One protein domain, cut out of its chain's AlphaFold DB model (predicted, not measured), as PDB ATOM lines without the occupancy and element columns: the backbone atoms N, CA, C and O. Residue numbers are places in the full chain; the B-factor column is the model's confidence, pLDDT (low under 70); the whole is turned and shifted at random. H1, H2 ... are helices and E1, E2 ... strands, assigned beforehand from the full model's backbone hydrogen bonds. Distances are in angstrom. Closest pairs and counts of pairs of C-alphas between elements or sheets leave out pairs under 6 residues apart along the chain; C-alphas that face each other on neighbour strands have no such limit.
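What this domain is: This is residues 50 to 59 and 68 to 162 of the 162 residues of an uncharacterized protein of Eumeta variegata (UniProt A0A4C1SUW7). The model is a small head with a long arm: in the head a twisted sheet of four strands, E2, E3, E1 and E4, has H2 over one face and H3 on the same face but beside the strands, over none of them, while H1 only grazes the sheet with residues 70 to 73. After E4 the arm reaches far away, with residues 130 to 136 sticking out of the head, E5 and H4 at the far end, and the last residues, 152 to 162, folding back toward the head. The printed part has 105 residues with four named helices and five named strands, in the order E1 H1 E2 E3 H2 H3 E4 E5 H4, of mixed class, helices and strands; the sheet E2 E3 E1 E4 is antiparallel. The whole is extended, with a radius of gyration of the C-alphas of 20.0 A and spans of 63 by 29 by 23 A, the arm making the length.

Where its parts are: In the sheet, E2 is residues 91 to 94, E3 residues 97 to 100, E1 residues 53 to 57 over 13.6 A, and E4 residues 122 to 126 over 13.8 A. C-alpha 53, where E1 begins, is at (25.872, 25.228, 13.548). H1 is residues 70 to 79 over 14.2 A, H2 residues 105 to 112 over 10.5 A, and H3 residues 115 to 119. E5, residues 133 to 140, is 18.3 A long, from C-alpha 133 at (17.467, 6.139, 12.416). H4 is residues 146 to 151 and ends with C-alpha 151 at (16.432, -5.974, 0.907).

How they stand to each other: E2 and E3 are a hairpin, with N 91 and O 99 within hydrogen-bond range at 2.8 A. E3 and E1 are antiparallel at 151 degrees, with N 55 and O 98 at 2.9 A. E1 and E4 are antiparallel at 156 degrees, with N 56 and O 123 at 2.8 A. E3, H2 H3 and E4 make a split strand-helix-strand unit, two strands running the same way with E1 between them in the sheet; its crossover is right-handed. H2 is on the sheet at a height of 9.1 A, only just over E1 and E4 with 3 C-alphas on each, and runs along the strands, at 3 degrees to E1 on the local plane. The closest C-alphas of H2 and E4 are those of Leu 112 and Ala 124, 5.7 A apart. H3 is on the same face as H2; its closest C-alpha to E4 is that of Leu 117, 5.8 A from that of Arg 123. H2 and H3 meet only through their link. H1 and H3 are near each other, with 5 pairs of C-alphas within 10 A. The closest C-alphas of H1 and E2 are those of Leu 70 and Arg 92, 6.5 A apart. E5 pairs with no named strand and is apart from E4; H4 is not on the sheet. In H1, H2, H3 and H4 every O i to N i+4 pair is within hydrogen-bond range.

The domain as a whole: The C-alphas of Ser 79 and Asp 143, the two farthest apart, are 63.9 A apart. Residues 60 to 67 are not printed, and C-alphas 59 and 68 are 10.9 A apart across this cut. Of the links that are printed whole, H1 to E2 is long, with 11 residues. The mean pLDDT of the printed part is 72.6; residues 50 to 59, 127 to 140, 146 and 150 to 162 are under 70.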
ATOM      1  N   SER A  50      28.004  21.416   4.601       50.91
ATOM      2  CA  SER A  50      28.448  22.021   5.851       50.91
ATOM      3  C   SER A  50      27.398  22.113   6.964       50.91
ATOM      4  O   SER A  50      26.501  22.960   6.990       50.91
ATOM      5  N   LEU A  51      27.600  21.213   7.930       55.03
ATOM      6  CA  LEU A  51      26.864  21.009   9.176       55.03
ATOM      7  C   LEU A  51      26.126  22.256   9.703       55.03
ATOM      8  O   LEU A  51      26.731  23.325   9.840       55.03
ATOM      9  N   PRO A  52      24.848  22.129  10.103       56.66
ATOM     10  CA  PRO A  52      24.153  23.202  10.795       56.66
ATOM     11  C   PRO A  52      24.836  23.481  12.142       56.66
ATOM     12  O   PRO A  52      24.943  22.614  13.008       56.66
ATOM     13  N   HIS A  53      25.291  24.714  12.316       64.44
ATOM     14  CA  HIS A  53      25.872  25.228  13.548       64.44
ATOM     15  C   HIS A  53      24.788  25.879  14.372       64.44
ATOM     16  O   HIS A  53      24.001  26.661  13.843       64.44
ATOM     17  N   LEU A  54      24.758  25.597  15.669       63.06
ATOM     18  CA  LEU A  54      23.802  26.238  16.544       63.06
ATOM     19  C   LEU A  54      24.462  27.267  17.438       63.06
ATOM     20  O   LEU A  54      25.437  26.947  18.102       63.06
ATOM     21  N   SER A  55      23.855  28.446  17.541       64.44
ATOM     22  CA  SER A  55      24.055  29.355  18.662       64.44
ATOM     23  C   SER A  55      22.853  29.321  19.609       64.44
ATOM     24  O   SER A  55      21.699  29.453  19.181       64.44
ATOM     25  N   ASN A  56      23.127  29.154  20.902       66.38
ATOM     26  CA  ASN A  56      22.165  29.338  21.973       66.38
ATOM     27  C   ASN A  56      22.598  30.442  22.939       66.38
ATOM     28  O   ASN A  56      23.770  30.797  23.027       66.38
ATOM     29  N   ARG A  57      21.633  31.005  23.664       69.94
ATOM     30  CA  ARG A  57      21.926  31.919  24.768       69.94
ATOM     31  C   ARG A  57      22.163  31.114  26.039       69.94
ATOM     32  O   ARG A  57      21.381  30.219  26.352       69.94
ATOM     33  N   ILE A  58      23.227  31.442  26.760       63.31
ATOM     34  CA  ILE A  58      23.517  30.903  28.082       63.31
ATOM     35  C   ILE A  58      22.551  31.581  29.056       63.31
ATOM     36  O   ILE A  58      22.629  32.789  29.281       63.31
ATOM     37  N   GLU A  59      21.618  30.811  29.608       59.91
ATOM     38  CA  GLU A  59      20.724  31.259  30.675       59.91
ATOM     39  C   GLU A  59      21.089  30.577  31.991       59.91
ATOM     40  O   GLU A  59      21.467  29.407  32.009       59.91
ATOM     41  N   LEU A  68      15.942  34.590  22.102       80.88
ATOM     42  CA  LEU A  68      16.934  34.976  21.103       80.88
ATOM     43  C   LEU A  68      16.223  35.324  19.788       80.88
ATOM     44  O   LEU A  68      15.807  34.452  19.021       80.88
ATOM     45  N   HIS A  69      16.039  36.622  19.549       86.31
ATOM     46  CA  HIS A  69      15.368  37.128  18.356       86.31
ATOM     47  C   HIS A  69      16.310  37.151  17.143       86.31
ATOM     48  O   HIS A  69      17.441  37.627  17.241       86.31
ATOM     49  N   LEU A  70      15.819  36.697  15.982       84.25
ATOM     50  CA  LEU A  70      16.619  36.548  14.761       84.25
ATOM     51  C   LEU A  70      17.231  37.880  14.301       84.25
ATOM     52  O   LEU A  70      18.410  37.934  13.970       84.25
ATOM     53  N   VAL A  71      16.457  38.970  14.355       88.19
ATOM     54  CA  VAL A  71      16.935  40.311  13.969       88.19
ATOM     55  C   VAL A  71      18.016  40.809  14.927       88.19
ATOM     56  O   VAL A  71      19.014  41.379  14.496       88.19
ATOM     57  N   SER A  72      17.849  40.574  16.231       87.69
ATOM     58  CA  SER A  72      18.837  40.987  17.235       87.69
ATOM     59  C   SER A  72      20.133  40.201  17.073       87.69
ATOM     60  O   SER A  72      21.215  40.772  17.153       87.69
ATOM     61  N   PHE A  73      20.025  38.907  16.776       86.81
ATOM     62  CA  PHE A  73      21.168  38.063  16.463       86.81
ATOM     63  C   PHE A  73      21.872  38.494  15.169       86.81
ATOM     64  O   PHE A  73      23.092  38.610  15.153       86.81
ATOM     65  N   GLY A  74      21.122  38.840  14.119       88.19
ATOM     66  CA  GLY A  74      21.685  39.395  12.886       88.19
ATOM     67  C   GLY A  74      22.491  40.675  13.127       88.19
ATOM     68  O   GLY A  74      23.607  40.799  12.629       88.19
ATOM     69  N   LYS A  75      21.991  41.586  13.975       89.50
ATOM     70  CA  LYS A  75      22.740  42.788  14.389       89.50
ATOM     71  C   LYS A  75      24.032  42.445  15.128       89.50
ATOM     72  O   LYS A  75      25.040  43.108  14.919       89.50
ATOM     73  N   ILE A  76      24.017  41.413  15.975       86.56
ATOM     74  CA  ILE A  76      25.215  40.933  16.673       86.56
ATOM     75  C   ILE A  76      26.252  40.432  15.658       86.56
ATOM     76  O   ILE A  76      27.397  40.880  15.705       86.56
ATOM     77  N   LEU A  77      25.844  39.579  14.712       87.81
ATOM     78  CA  LEU A  77      26.722  39.073  13.652       87.81
ATOM     79  C   LEU A  77      27.325  40.209  12.817       87.81
ATOM     80  O   LEU A  77      28.533  40.237  12.590       87.81
ATOM     81  N   GLN A  78      26.491  41.173  12.419       88.75
ATOM     82  CA  GLN A  78      26.918  42.336  11.648       88.75
ATOM     83  C   GLN A  78      27.894  43.215  12.440       88.75
ATOM     84  O   GLN A  78      28.929  43.608  11.911       88.75
ATOM     85  N   SER A  79      27.599  43.489  13.716       86.94
ATOM     86  CA  SER A  79      28.429  44.353  14.569       86.94
ATOM     87  C   SER A  79      29.844  43.824  14.787       86.94
ATOM     88  O   SER A  79      30.754  44.598  15.060       86.94
ATOM     89  N   ALA A  80      30.031  42.515  14.650       84.38
ATOM     90  CA  ALA A  80      31.325  41.869  14.803       84.38
ATOM     91  C   ALA A  80      31.941  41.408  13.491       84.38
ATOM     92  O   ALA A  80      32.941  40.695  13.515       84.38
ATOM     93  N   ASN A  81      31.349  41.812  12.363       88.88
ATOM     94  CA  ASN A  81      31.853  41.496  11.037       88.88
ATOM     95  C   ASN A  81      32.087  39.986  10.849       88.88
ATOM     96  O   ASN A  81      33.115  39.573  10.314       88.88
ATOM     97  N   VAL A  82      31.158  39.155  11.342       85.69
ATOM     98  CA  VAL A  82      31.225  37.702  11.144       85.69
ATOM     99  C   VAL A  82      31.019  37.415   9.661       85.69
ATOM    100  O   VAL A  82      29.991  37.779   9.090       85.69
ATOM    101  N   LYS A  83      32.014  36.779   9.046       88.00
ATOM    102  CA  LYS A  83      32.020  36.423   7.627       88.00
ATOM    103  C   LYS A  83      31.615  34.968   7.430       88.00
ATOM    104  O   LYS A  83      31.393  34.238   8.396       88.00
ATOM    105  N   ASP A  84      31.502  34.582   6.164       86.81
ATOM    106  CA  ASP A  84      31.398  33.182   5.750       86.81
ATOM    107  C   ASP A  84      30.152  32.469   6.291       86.81
ATOM    108  O   ASP A  84      30.116  31.256   6.432       86.81
ATOM    109  N   ILE A  85      29.082  33.216   6.564       85.44
ATOM    110  CA  ILE A  85      27.762  32.634   6.806       85.44
ATOM    111  C   ILE A  85      27.073  32.481   5.453       85.44
ATOM    112  O   ILE A  85      26.900  33.460   4.723       85.44
ATOM    113  N   LEU A  86      26.651  31.260   5.122       83.62
ATOM    114  CA  LEU A  86      25.905  30.996   3.897       83.62
ATOM    115  C   LEU A  86      24.617  31.821   3.885       83.62
ATOM    116  O   LEU A  86      23.883  31.872   4.882       83.62
ATOM    117  N   ASN A  87      24.328  32.447   2.745       78.06
ATOM    118  CA  ASN A  87      23.127  33.258   2.596       78.06
ATOM    119  C   ASN A  87      21.886  32.410   2.918       78.06
ATOM    120  O   ASN A  87      21.832  31.229   2.580       78.06
ATOM    121  N   SER A  88      20.897  33.003   3.587       76.12
ATOM    122  CA  SER A  88      19.669  32.345   4.071       76.12
ATOM    123  C   SER A  88      19.829  31.198   5.088       76.12
ATOM    124  O   SER A  88      18.832  30.590   5.473       76.12
ATOM    125  N   SER A  89      21.037  30.921   5.591       80.69
ATOM    126  CA  SER A  89      21.244  29.831   6.561       80.69
ATOM    127  C   SER A  89      20.865  30.186   8.002       80.69
ATOM    128  O   SER A  89      20.692  29.290   8.827       80.69
ATOM    129  N   VAL A  90      20.692  31.477   8.314       84.62
ATOM    130  CA  VAL A  90      20.315  31.942   9.654       84.62
ATOM    131  C   VAL A  90      18.843  31.632   9.914       84.62
ATOM    132  O   VAL A  90      17.943  32.341   9.461       84.62
ATOM    133  N   LYS A  91      18.583  30.576  10.684       84.62
ATOM    134  CA  LYS A  91      17.234  30.080  10.951       84.62
ATOM    135  C   LYS A  91      16.998  29.905  12.437       84.62
ATOM    136  O   LYS A  91      17.731  29.204  13.123       84.62
ATOM    137  N   ARG A  92      15.915  30.477  12.955       84.38
ATOM    138  CA  ARG A  92      15.479  30.185  14.322       84.38
ATOM    139  C   ARG A  92      14.929  28.759  14.384       84.38
ATOM    140  O   ARG A  92      13.984  28.441  13.666       84.38
ATOM    141  N   ILE A  93      15.494  27.926  15.253       79.88
ATOM    142  CA  ILE A  93      15.043  26.537  15.447       79.88
ATOM    143  C   ILE A  93      14.477  26.267  16.847       79.88
ATOM    144  O   ILE A  93      13.910  25.209  17.098       79.88
ATOM    145  N   GLY A  94      14.586  27.233  17.762       77.69
ATOM    146  CA  GLY A  94      14.006  27.148  19.101       77.69
ATOM    147  C   GLY A  94      13.796  28.518  19.738       77.69
ATOM    148  O   GLY A  94      14.031  29.558  19.117       77.69
ATOM    149  N   ARG A  95      13.350  28.537  21.003       76.25
ATOM    150  CA  ARG A  95      13.122  29.797  21.735       76.25
ATOM    151  C   ARG A  95      14.405  30.623  21.851       76.25
ATOM    152  O   ARG A  95      14.352  31.814  21.552       76.25
ATOM    153  N   ASN A  96      15.515  29.945  22.144       82.69
ATOM    154  CA  ASN A  96      16.863  30.494  22.316       82.69
ATOM    155  C   ASN A  96      17.896  29.802  21.434       82.69
ATOM    156  O   ASN A  96      19.032  29.618  21.852       82.69
ATOM    157  N   CYS A  97      17.489  29.357  20.247       83.50
ATOM    158  CA  CYS A  97      18.334  28.544  19.381       83.50
ATOM    159  C   CYS A  97      18.221  29.025  17.939       83.50
ATOM    160  O   CYS A  97      17.119  29.071  17.376       83.50
ATOM    161  N   ILE A  98      19.362  29.363  17.350       86.06
ATOM    162  CA  ILE A  98      19.491  29.780  15.955       86.06
ATOM    163  C   ILE A  98      20.499  28.854  15.281       86.06
ATOM    164  O   ILE A  98      21.606  28.682  15.781       86.06
ATOM    165  N   ALA A  99      20.091  28.258  14.168       85.19
ATOM    166  CA  ALA A  99      20.939  27.502  13.264       85.19
ATOM    167  C   ALA A  99      21.562  28.428  12.211       85.19
ATOM    168  O   ALA A  99      20.915  29.383  11.783       85.19
ATOM    169  N   LEU A 100      22.792  28.123  11.810       85.69
ATOM    170  CA  LEU A 100      23.612  28.810  10.811       85.69
ATOM    171  C   LEU A 100      24.333  27.747   9.976       85.69
ATOM    172  O   LEU A 100      24.588  26.653  10.479       85.69
ATOM    173  N   SER A 101      24.749  28.077   8.761       82.88
ATOM    174  CA  SER A 101      25.634  27.227   7.957       82.88
ATOM    175  C   SER A 101      26.803  28.053   7.431       82.88
ATOM    176  O   SER A 101      26.642  29.229   7.111       82.88
ATOM    177  N   PHE A 102      27.971  27.426   7.337       83.81
ATOM    178  CA  PHE A 102      29.229  28.017   6.857       83.81
ATOM    179  C   PHE A 102      29.642  27.331   5.549       83.81
ATOM    180  O   PHE A 102      29.140  26.248   5.313       83.81
ATOM    181  N   PRO A 103      30.479  27.882   4.661       81.69
ATOM    182  CA  PRO A 103      30.871  27.199   3.424       81.69
ATOM    183  C   PRO A 103      31.754  25.971   3.683       81.69
ATOM    184  O   PRO A 103      31.663  24.986   2.959       81.69
ATOM    185  N   ASP A 104      32.566  26.008   4.738       81.00
ATOM    186  CA  ASP A 104      33.497  24.946   5.099       81.00
ATOM    187  C   ASP A 104      33.620  24.800   6.625       81.00
ATOM    188  O   ASP A 104      33.094  25.598   7.410       81.00
ATOM    189  N   SER A 105      34.292  23.730   7.052       75.25
ATOM    190  CA  SER A 105      34.533  23.437   8.465       75.25
ATOM    191  C   SER A 105      35.502  24.423   9.118       75.25
ATOM    192  O   SER A 105      35.417  24.638  10.326       75.25
ATOM    193  N   THR A 106      36.395  25.051   8.351       81.56
ATOM    194  CA  THR A 106      37.366  26.027   8.860       81.56
ATOM    195  C   THR A 106      36.651  27.283   9.351       81.56
ATOM    196  O   THR A 106      36.809  27.646  10.515       81.56
ATOM    197  N   ALA A 107      35.796  27.888   8.524       79.62
ATOM    198  CA  ALA A 107      34.982  29.053   8.869       79.62
ATOM    199  C   ALA A 107      34.076  28.779  10.080       79.62
ATOM    200  O   ALA A 107      33.970  29.588  11.006       79.62
ATOM    201  N   ALA A 108      33.480  27.590  10.109       79.50
ATOM    202  CA  ALA A 108      32.677  27.106  11.220       79.50
ATOM    203  C   ALA A 108      33.475  26.992  12.532       79.50
ATOM    204  O   ALA A 108      33.045  27.494  13.574       79.50
ATOM    205  N   ASN A 109      34.663  26.386  12.485       82.06
ATOM    206  CA  ASN A 109      35.549  26.274  13.640       82.06
ATOM    207  C   ASN A 109      36.013  27.653  14.123       82.06
ATOM    208  O   ASN A 109      35.970  27.926  15.321       82.06
ATOM    209  N   THR A 110      36.373  28.564  13.215       84.62
ATOM    210  CA  THR A 110      36.709  29.953  13.565       84.62
ATOM    211  C   THR A 110      35.550  30.651  14.282       84.62
ATOM    212  O   THR A 110      35.775  31.377  15.251       84.62
ATOM    213  N   PHE A 111      34.306  30.405  13.862       84.88
ATOM    214  CA  PHE A 111      33.127  30.953  14.531       84.88
ATOM    215  C   PHE A 111      32.929  30.400  15.952       84.88
ATOM    216  O   PHE A 111      32.590  31.171  16.848       84.88
ATOM    217  N   LEU A 112      33.174  29.105  16.193       81.50
ATOM    218  CA  LEU A 112      33.040  28.492  17.528       81.50
ATOM    219  C   LEU A 112      33.950  29.132  18.575       81.50
ATOM    220  O   LEU A 112      33.550  29.281  19.729       81.50
ATOM    221  N   TYR A 113      35.158  29.516  18.166       84.06
ATOM    222  CA  TYR A 113      36.144  30.145  19.043       84.06
ATOM    223  C   TYR A 113      36.052  31.676  19.045       84.06
ATOM    224  O   TYR A 113      36.913  32.345  19.617       84.06
ATOM    225  N   ASN A 114      35.016  32.255  18.428       83.50
ATOM    226  CA  ASN A 114      34.872  33.700  18.364       83.50
ATOM    227  C   ASN A 114      34.535  34.281  19.757       83.50
ATOM    228  O   ASN A 114      33.501  33.924  20.337       83.50
ATOM    229  N   PRO A 115      35.342  35.224  20.289       85.00
ATOM    230  CA  PRO A 115      35.125  35.812  21.614       85.00
ATOM    231  C   PRO A 115      33.784  36.546  21.743       85.00
ATOM    232  O   PRO A 115      33.276  36.708  22.855       85.00
ATOM    233  N   LEU A 116      33.163  36.944  20.624       84.62
ATOM    234  CA  LEU A 116      31.813  37.503  20.599       84.62
ATOM    235  C   LEU A 116      30.793  36.610  21.301       84.62
ATOM    236  O   LEU A 116      29.881  37.124  21.951       84.62
ATOM    237  N   LEU A 117      30.922  35.289  21.156       81.25
ATOM    238  CA  LEU A 117      29.961  34.362  21.732       81.25
ATOM    239  C   LEU A 117      29.948  34.524  23.252       81.25
ATOM    240  O   LEU A 117      28.911  34.855  23.822       81.25
ATOM    241  N   ALA A 118      31.118  34.459  23.886       79.31
ATOM    242  CA  ALA A 118      31.255  34.687  25.320       79.31
ATOM    243  C   ALA A 118      30.796  36.100  25.734       79.31
ATOM    244  O   ALA A 118      30.004  36.238  26.666       79.31
ATOM    245  N   LEU A 119      31.209  37.139  24.995       80.12
ATOM    246  CA  LEU A 119      30.847  38.542  25.261       80.12
ATOM    247  C   LEU A 119      29.333  38.797  25.241       80.12
ATOM    248  O   LEU A 119      28.838  39.674  25.948       80.12
ATOM    249  N   LYS A 120      28.585  38.060  24.417       82.50
ATOM    250  CA  LYS A 120      27.124  38.183  24.302       82.50
ATOM    251  C   LYS A 120      26.365  37.139  25.120       82.50
ATOM    252  O   LYS A 120      25.138  37.082  25.023       82.50
ATOM    253  N   GLY A 121      27.061  36.338  25.931       82.50
ATOM    254  CA  GLY A 121      26.455  35.242  26.686       82.50
ATOM    255  C   GLY A 121      25.819  34.201  25.765       82.50
ATOM    256  O   GLY A 121      24.753  33.669  26.063       82.50
ATOM    257  N   LEU A 122      26.428  33.968  24.607       83.19
ATOM    258  CA  LEU A 122      26.053  32.960  23.634       83.19
ATOM    259  C   LEU A 122      27.031  31.787  23.723       83.19
ATOM    260  O   LEU A 122      28.216  31.954  24.000       83.19
ATOM    261  N   ARG A 123      26.543  30.589  23.435       83.06
ATOM    262  CA  ARG A 123      27.363  29.402  23.228       83.06
ATOM    263  C   ARG A 123      27.036  28.852  21.849       83.06
ATOM    264  O   ARG A 123      25.884  28.882  21.420       83.06
ATOM    265  N   ALA A 124      28.059  28.412  21.129       82.94
ATOM    266  CA  ALA A 124      27.887  27.758  19.844       82.94
ATOM    267  C   ALA A 124      28.360  26.309  19.911       82.94
ATOM    268  O   ALA A 124      29.257  25.985  20.689       82.94
ATOM    269  N   PHE A 125      27.742  25.437  19.123       78.56
ATOM    270  CA  PHE A 125      28.174  24.053  18.981       78.56
ATOM    271  C   PHE A 125      27.892  23.524  17.577       78.56
ATOM    272  O   PHE A 125      26.913  23.910  16.930       78.56
ATOM    273  N   ILE A 126      28.762  22.621  17.125       74.06
ATOM    274  CA  ILE A 126      28.526  21.833  15.920       74.06
ATOM    275  C   ILE A 126      27.552  20.726  16.285       74.06
ATOM    276  O   ILE A 126      27.778  19.968  17.231       74.06
ATOM    277  N   LEU A 127      26.472  20.616  15.526       68.56
ATOM    278  CA  LEU A 127      25.603  19.461  15.625       68.56
ATOM    279  C   LEU A 127      26.284  18.254  14.982       68.56
ATOM    280  O   LEU A 127      26.231  18.066  13.771       68.56
ATOM    281  N   SER A 128      26.903  17.415  15.802       53.16
ATOM    282  CA  SER A 128      27.362  16.088  15.406       53.16
ATOM    283  C   SER A 128      26.225  15.081  15.586       53.16
ATOM    284  O   SER A 128      26.215  14.275  16.514       53.16
ATOM    285  N   PHE A 129      25.213  15.122  14.718       52.78
ATOM    286  CA  PHE A 129      24.285  13.997  14.646       52.78
ATOM    287  C   PHE A 129      24.837  12.936  13.692       52.78
ATOM    288  O   PHE A 129      24.738  13.053  12.478       52.78
ATOM    289  N   ASN A 130      25.338  11.835  14.250       42.25
ATOM    290  CA  ASN A 130      25.162  10.552  13.581       42.25
ATOM    291  C   ASN A 130      23.683  10.208  13.759       42.25
ATOM    292  O   ASN A 130      23.297   9.659  14.791       42.25
ATOM    293  N   VAL A 131      22.819  10.623  12.824       41.12
ATOM    294  CA  VAL A 131      21.419  10.185  12.861       41.12
ATOM    295  C   VAL A 131      21.410   8.708  12.500       41.12
ATOM    296  O   VAL A 131      21.297   8.335  11.338       41.12
ATOM    297  N   THR A 132      21.535   7.859  13.510       44.06
ATOM    298  CA  THR A 132      21.135   6.469  13.385       44.06
ATOM    299  C   THR A 132      19.618   6.436  13.522       44.06
ATOM    300  O   THR A 132      19.082   6.485  14.631       44.06
ATOM    301  N   CYS A 133      18.900   6.417  12.399       45.06
ATOM    302  CA  CYS A 133      17.467   6.139  12.416       45.06
ATOM    303  C   CYS A 133      17.273   4.706  12.927       45.06
ATOM    304  O   CYS A 133      17.633   3.748  12.244       45.06
ATOM    305  N   LEU A 134      16.744   4.568  14.144       45.62
ATOM    306  CA  LEU A 134      16.438   3.273  14.741       45.62
ATOM    307  C   LEU A 134      14.986   2.908  14.425       45.62
ATOM    308  O   LEU A 134      14.057   3.526  14.946       45.62
ATOM    309  N   GLY A 135      14.793   1.911  13.567       53.53
ATOM    310  CA  GLY A 135      13.478   1.336  13.290       53.53
ATOM    311  C   GLY A 135      13.248   0.084  14.133       53.53
ATOM    312  O   GLY A 135      14.105  -0.798  14.164       53.53
ATOM    313  N   LEU A 136      12.094  -0.013  14.802       55.28
ATOM    314  CA  LEU A 136      11.627  -1.275  15.385       55.28
ATOM    315  C   LEU A 136      10.791  -2.010  14.338       55.28
ATOM    316  O   LEU A 136       9.683  -1.575  14.022       55.28
ATOM    317  N   MET A 137      11.298  -3.130  13.828       56.62
ATOM    318  CA  MET A 137      10.523  -4.014  12.957       56.62
ATOM    319  C   MET A 137       9.873  -5.107  13.809       56.62
ATOM    320  O   MET A 137      10.563  -5.859  14.498       56.62
ATOM    321  N   GLN A 138       8.542  -5.181  13.783       57.94
ATOM    322  CA  GLN A 138       7.780  -6.238  14.450       57.94
ATOM    323  C   GLN A 138       7.321  -7.278  13.428       57.94
ATOM    324  O   GLN A 138       6.921  -6.928  12.321       57.94
ATOM    325  N   GLY A 139       7.324  -8.555  13.818       61.78
ATOM    326  CA  GLY A 139       6.788  -9.633  12.982       61.78
ATOM    327  C   GLY A 139       7.736 -10.140  11.893       61.78
ATOM    328  O   GLY A 139       7.268 -10.780  10.957       61.78
ATOM    329  N   VAL A 140       9.042  -9.892  12.025       68.69
ATOM    330  CA  VAL A 140      10.052 -10.527  11.171       68.69
ATOM    331  C   VAL A 140      10.074 -12.027  11.470       68.69
ATOM    332  O   VAL A 140      10.082 -12.435  12.636       68.69
ATOM    333  N   LEU A 141      10.039 -12.845  10.418       70.44
ATOM    334  CA  LEU A 141      10.114 -14.294  10.556       70.44
ATOM    335  C   LEU A 141      11.530 -14.699  10.999       70.44
ATOM    336  O   LEU A 141      12.521 -14.109  10.576       70.44
ATOM    337  N   SER A 142      11.631 -15.697  11.878       71.00
ATOM    338  CA  SER A 142      12.899 -16.106  12.503       71.00
ATOM    339  C   SER A 142      13.914 -16.720  11.533       71.00
ATOM    340  O   SER A 142      15.085 -16.825  11.872       71.00
ATOM    341  N   ASP A 143      13.466 -17.146  10.354       81.88
ATOM    342  CA  ASP A 143      14.279 -17.701   9.269       81.88
ATOM    343  C   ASP A 143      14.836 -16.623   8.322       81.88
ATOM    344  O   ASP A 143      15.567 -16.938   7.382       81.88
ATOM    345  N   TRP A 144      14.500 -15.346   8.532       74.62
ATOM    346  CA  TRP A 144      15.007 -14.270   7.686       74.62
ATOM    347  C   TRP A 144      16.439 -13.905   8.054       74.62
ATOM    348  O   TRP A 144      16.738 -13.555   9.196       74.62
ATOM    349  N   SER A 145      17.316 -13.927   7.051       75.25
ATOM    350  CA  SER A 145      18.676 -13.427   7.204       75.25
ATOM    351  C   SER A 145      18.694 -11.889   7.254       75.25
ATOM    352  O   SER A 145      17.803 -11.240   6.687       75.25
ATOM    353  N   PRO A 146      19.705 -11.278   7.896       68.38
ATOM    354  CA  PRO A 146      19.868  -9.825   7.933       68.38
ATOM    355  C   PRO A 146      19.831  -9.170   6.544       68.38
ATOM    356  O   PRO A 146      19.212  -8.122   6.369       68.38
ATOM    357  N   GLU A 147      20.424  -9.808   5.536       75.50
ATOM    358  CA  GLU A 147      20.493  -9.306   4.159       75.50
ATOM    359  C   GLU A 147      19.102  -9.254   3.522       75.50
ATOM    360  O   GLU A 147      18.746  -8.287   2.849       75.50
ATOM    361  N   LYS A 148      18.282 -10.277   3.790       70.19
ATOM    362  CA  LYS A 148      16.901 -10.353   3.311       70.19
ATOM    363  C   LYS A 148      16.023  -9.285   3.962       70.19
ATOM    364  O   LYS A 148      15.205  -8.678   3.283       70.19
ATOM    365  N   ILE A 149      16.234  -9.013   5.252       70.25
ATOM    366  CA  ILE A 149      15.533  -7.945   5.980       70.25
ATOM    367  C   ILE A 149      15.857  -6.579   5.366       70.25
ATOM    368  O   ILE A 149      14.943  -5.800   5.105       70.25
ATOM    369  N   VAL A 150      17.137  -6.304   5.090       68.38
ATOM    370  CA  VAL A 150      17.574  -5.044   4.465       68.38
ATOM    371  C   VAL A 150      17.009  -4.896   3.052       68.38
ATOM    372  O   VAL A 150      16.529  -3.820   2.701       68.38
ATOM    373  N   GLY A 151      16.991  -5.974   2.263       69.12
ATOM    374  CA  GLY A 151      16.432  -5.974   0.907       69.12
ATOM    375  C   GLY A 151      14.927  -5.682   0.841       69.12
ATOM    376  O   GLY A 151      14.436  -5.244  -0.196       69.12
ATOM    377  N   CYS A 152      14.194  -5.881   1.939       66.50
ATOM    378  CA  CYS A 152      12.765  -5.574   2.036       66.50
ATOM    379  C   CYS A 152      12.465  -4.131   2.471       66.50
ATOM    380  O   CYS A 152      11.297  -3.737   2.501       66.50
ATOM    381  N   ILE A 153      13.479  -3.335   2.822       66.06
ATOM    382  CA  ILE A 153      13.287  -1.936   3.209       66.06
ATOM    383  C   ILE A 153      12.988  -1.125   1.945       66.06
ATOM    384  O   ILE A 153      13.889  -0.715   1.214       66.06
ATOM    385  N   VAL A 154      11.705  -0.870   1.688       62.50
ATOM    386  CA  VAL A 154      11.278   0.028   0.610       62.50
ATOM    387  C   VAL A 154      11.324   1.460   1.122       62.50
ATOM    388  O   VAL A 154      10.542   1.862   1.983       62.50
ATOM    389  N   VAL A 155      12.259   2.234   0.584       58.59
ATOM    390  CA  VAL A 155      12.332   3.676   0.814       58.59
ATOM    391  C   VAL A 155      11.284   4.351  -0.086       58.59
ATOM    392  O   VAL A 155      11.374   4.190  -1.303       58.59
ATOM    393  N   PRO A 156      10.296   5.090   0.457       55.38
ATOM    394  CA  PRO A 156       9.276   5.759  -0.350       55.38
ATOM    395  C   PRO A 156       9.894   6.726  -1.365       55.38
ATOM    396  O   PRO A 156      10.842   7.448  -1.031       55.38
ATOM    397  N   GLU A 157       9.342   6.792  -2.576       45.56
ATOM    398  CA  GLU A 157       9.753   7.785  -3.574       45.56
ATOM    399  C   GLU A 157       9.533   9.210  -3.038       45.56
ATOM    400  O   GLU A 157       8.499   9.525  -2.453       45.56
ATOM    401  N   GLY A 158      10.556  10.060  -3.175       42.44
ATOM    402  CA  GLY A 158      10.620  11.384  -2.538       42.44
ATOM    403  C   GLY A 158      11.395  11.416  -1.214       42.44
ATOM    404  O   GLY A 158      11.685  12.497  -0.696       42.44
ATOM    405  N   SER A 159      11.805  10.260  -0.686       42.84
ATOM    406  CA  SER A 159      12.800  10.210   0.386       42.84
ATOM    407  C   SER A 159      14.173  10.583  -0.174       42.84
ATOM    408  O   SER A 159      14.633  10.009  -1.161       42.84
ATOM    409  N   VAL A 160      14.847  11.540   0.459       39.25
ATOM    410  CA  VAL A 160      16.231  11.889   0.113       39.25
ATOM    411  C   VAL A 160      17.112  10.698   0.496       39.25
ATOM    412  O   VAL A 160      17.180  10.365   1.678       39.25
ATOM    413  N   ARG A 161      17.749  10.033  -0.479       33.66
ATOM    414  CA  ARG A 161      18.816   9.064  -0.181       33.66
ATOM    415  C   ARG A 161      19.965   9.837   0.470       33.66
ATOM    416  O   ARG A 161      20.445  10.798  -0.127       33.66
ATOM    417  N   CYS A 162      20.298   9.468   1.705       38.41
ATOM    418  CA  CYS A 162      21.388  10.048   2.484       38.41
ATOM    419  C   CYS A 162      22.750   9.577   1.977       38.41
ATOM    420  O   CYS A 162      22.918   8.348   1.777       38.41
TER     421      CYS A 162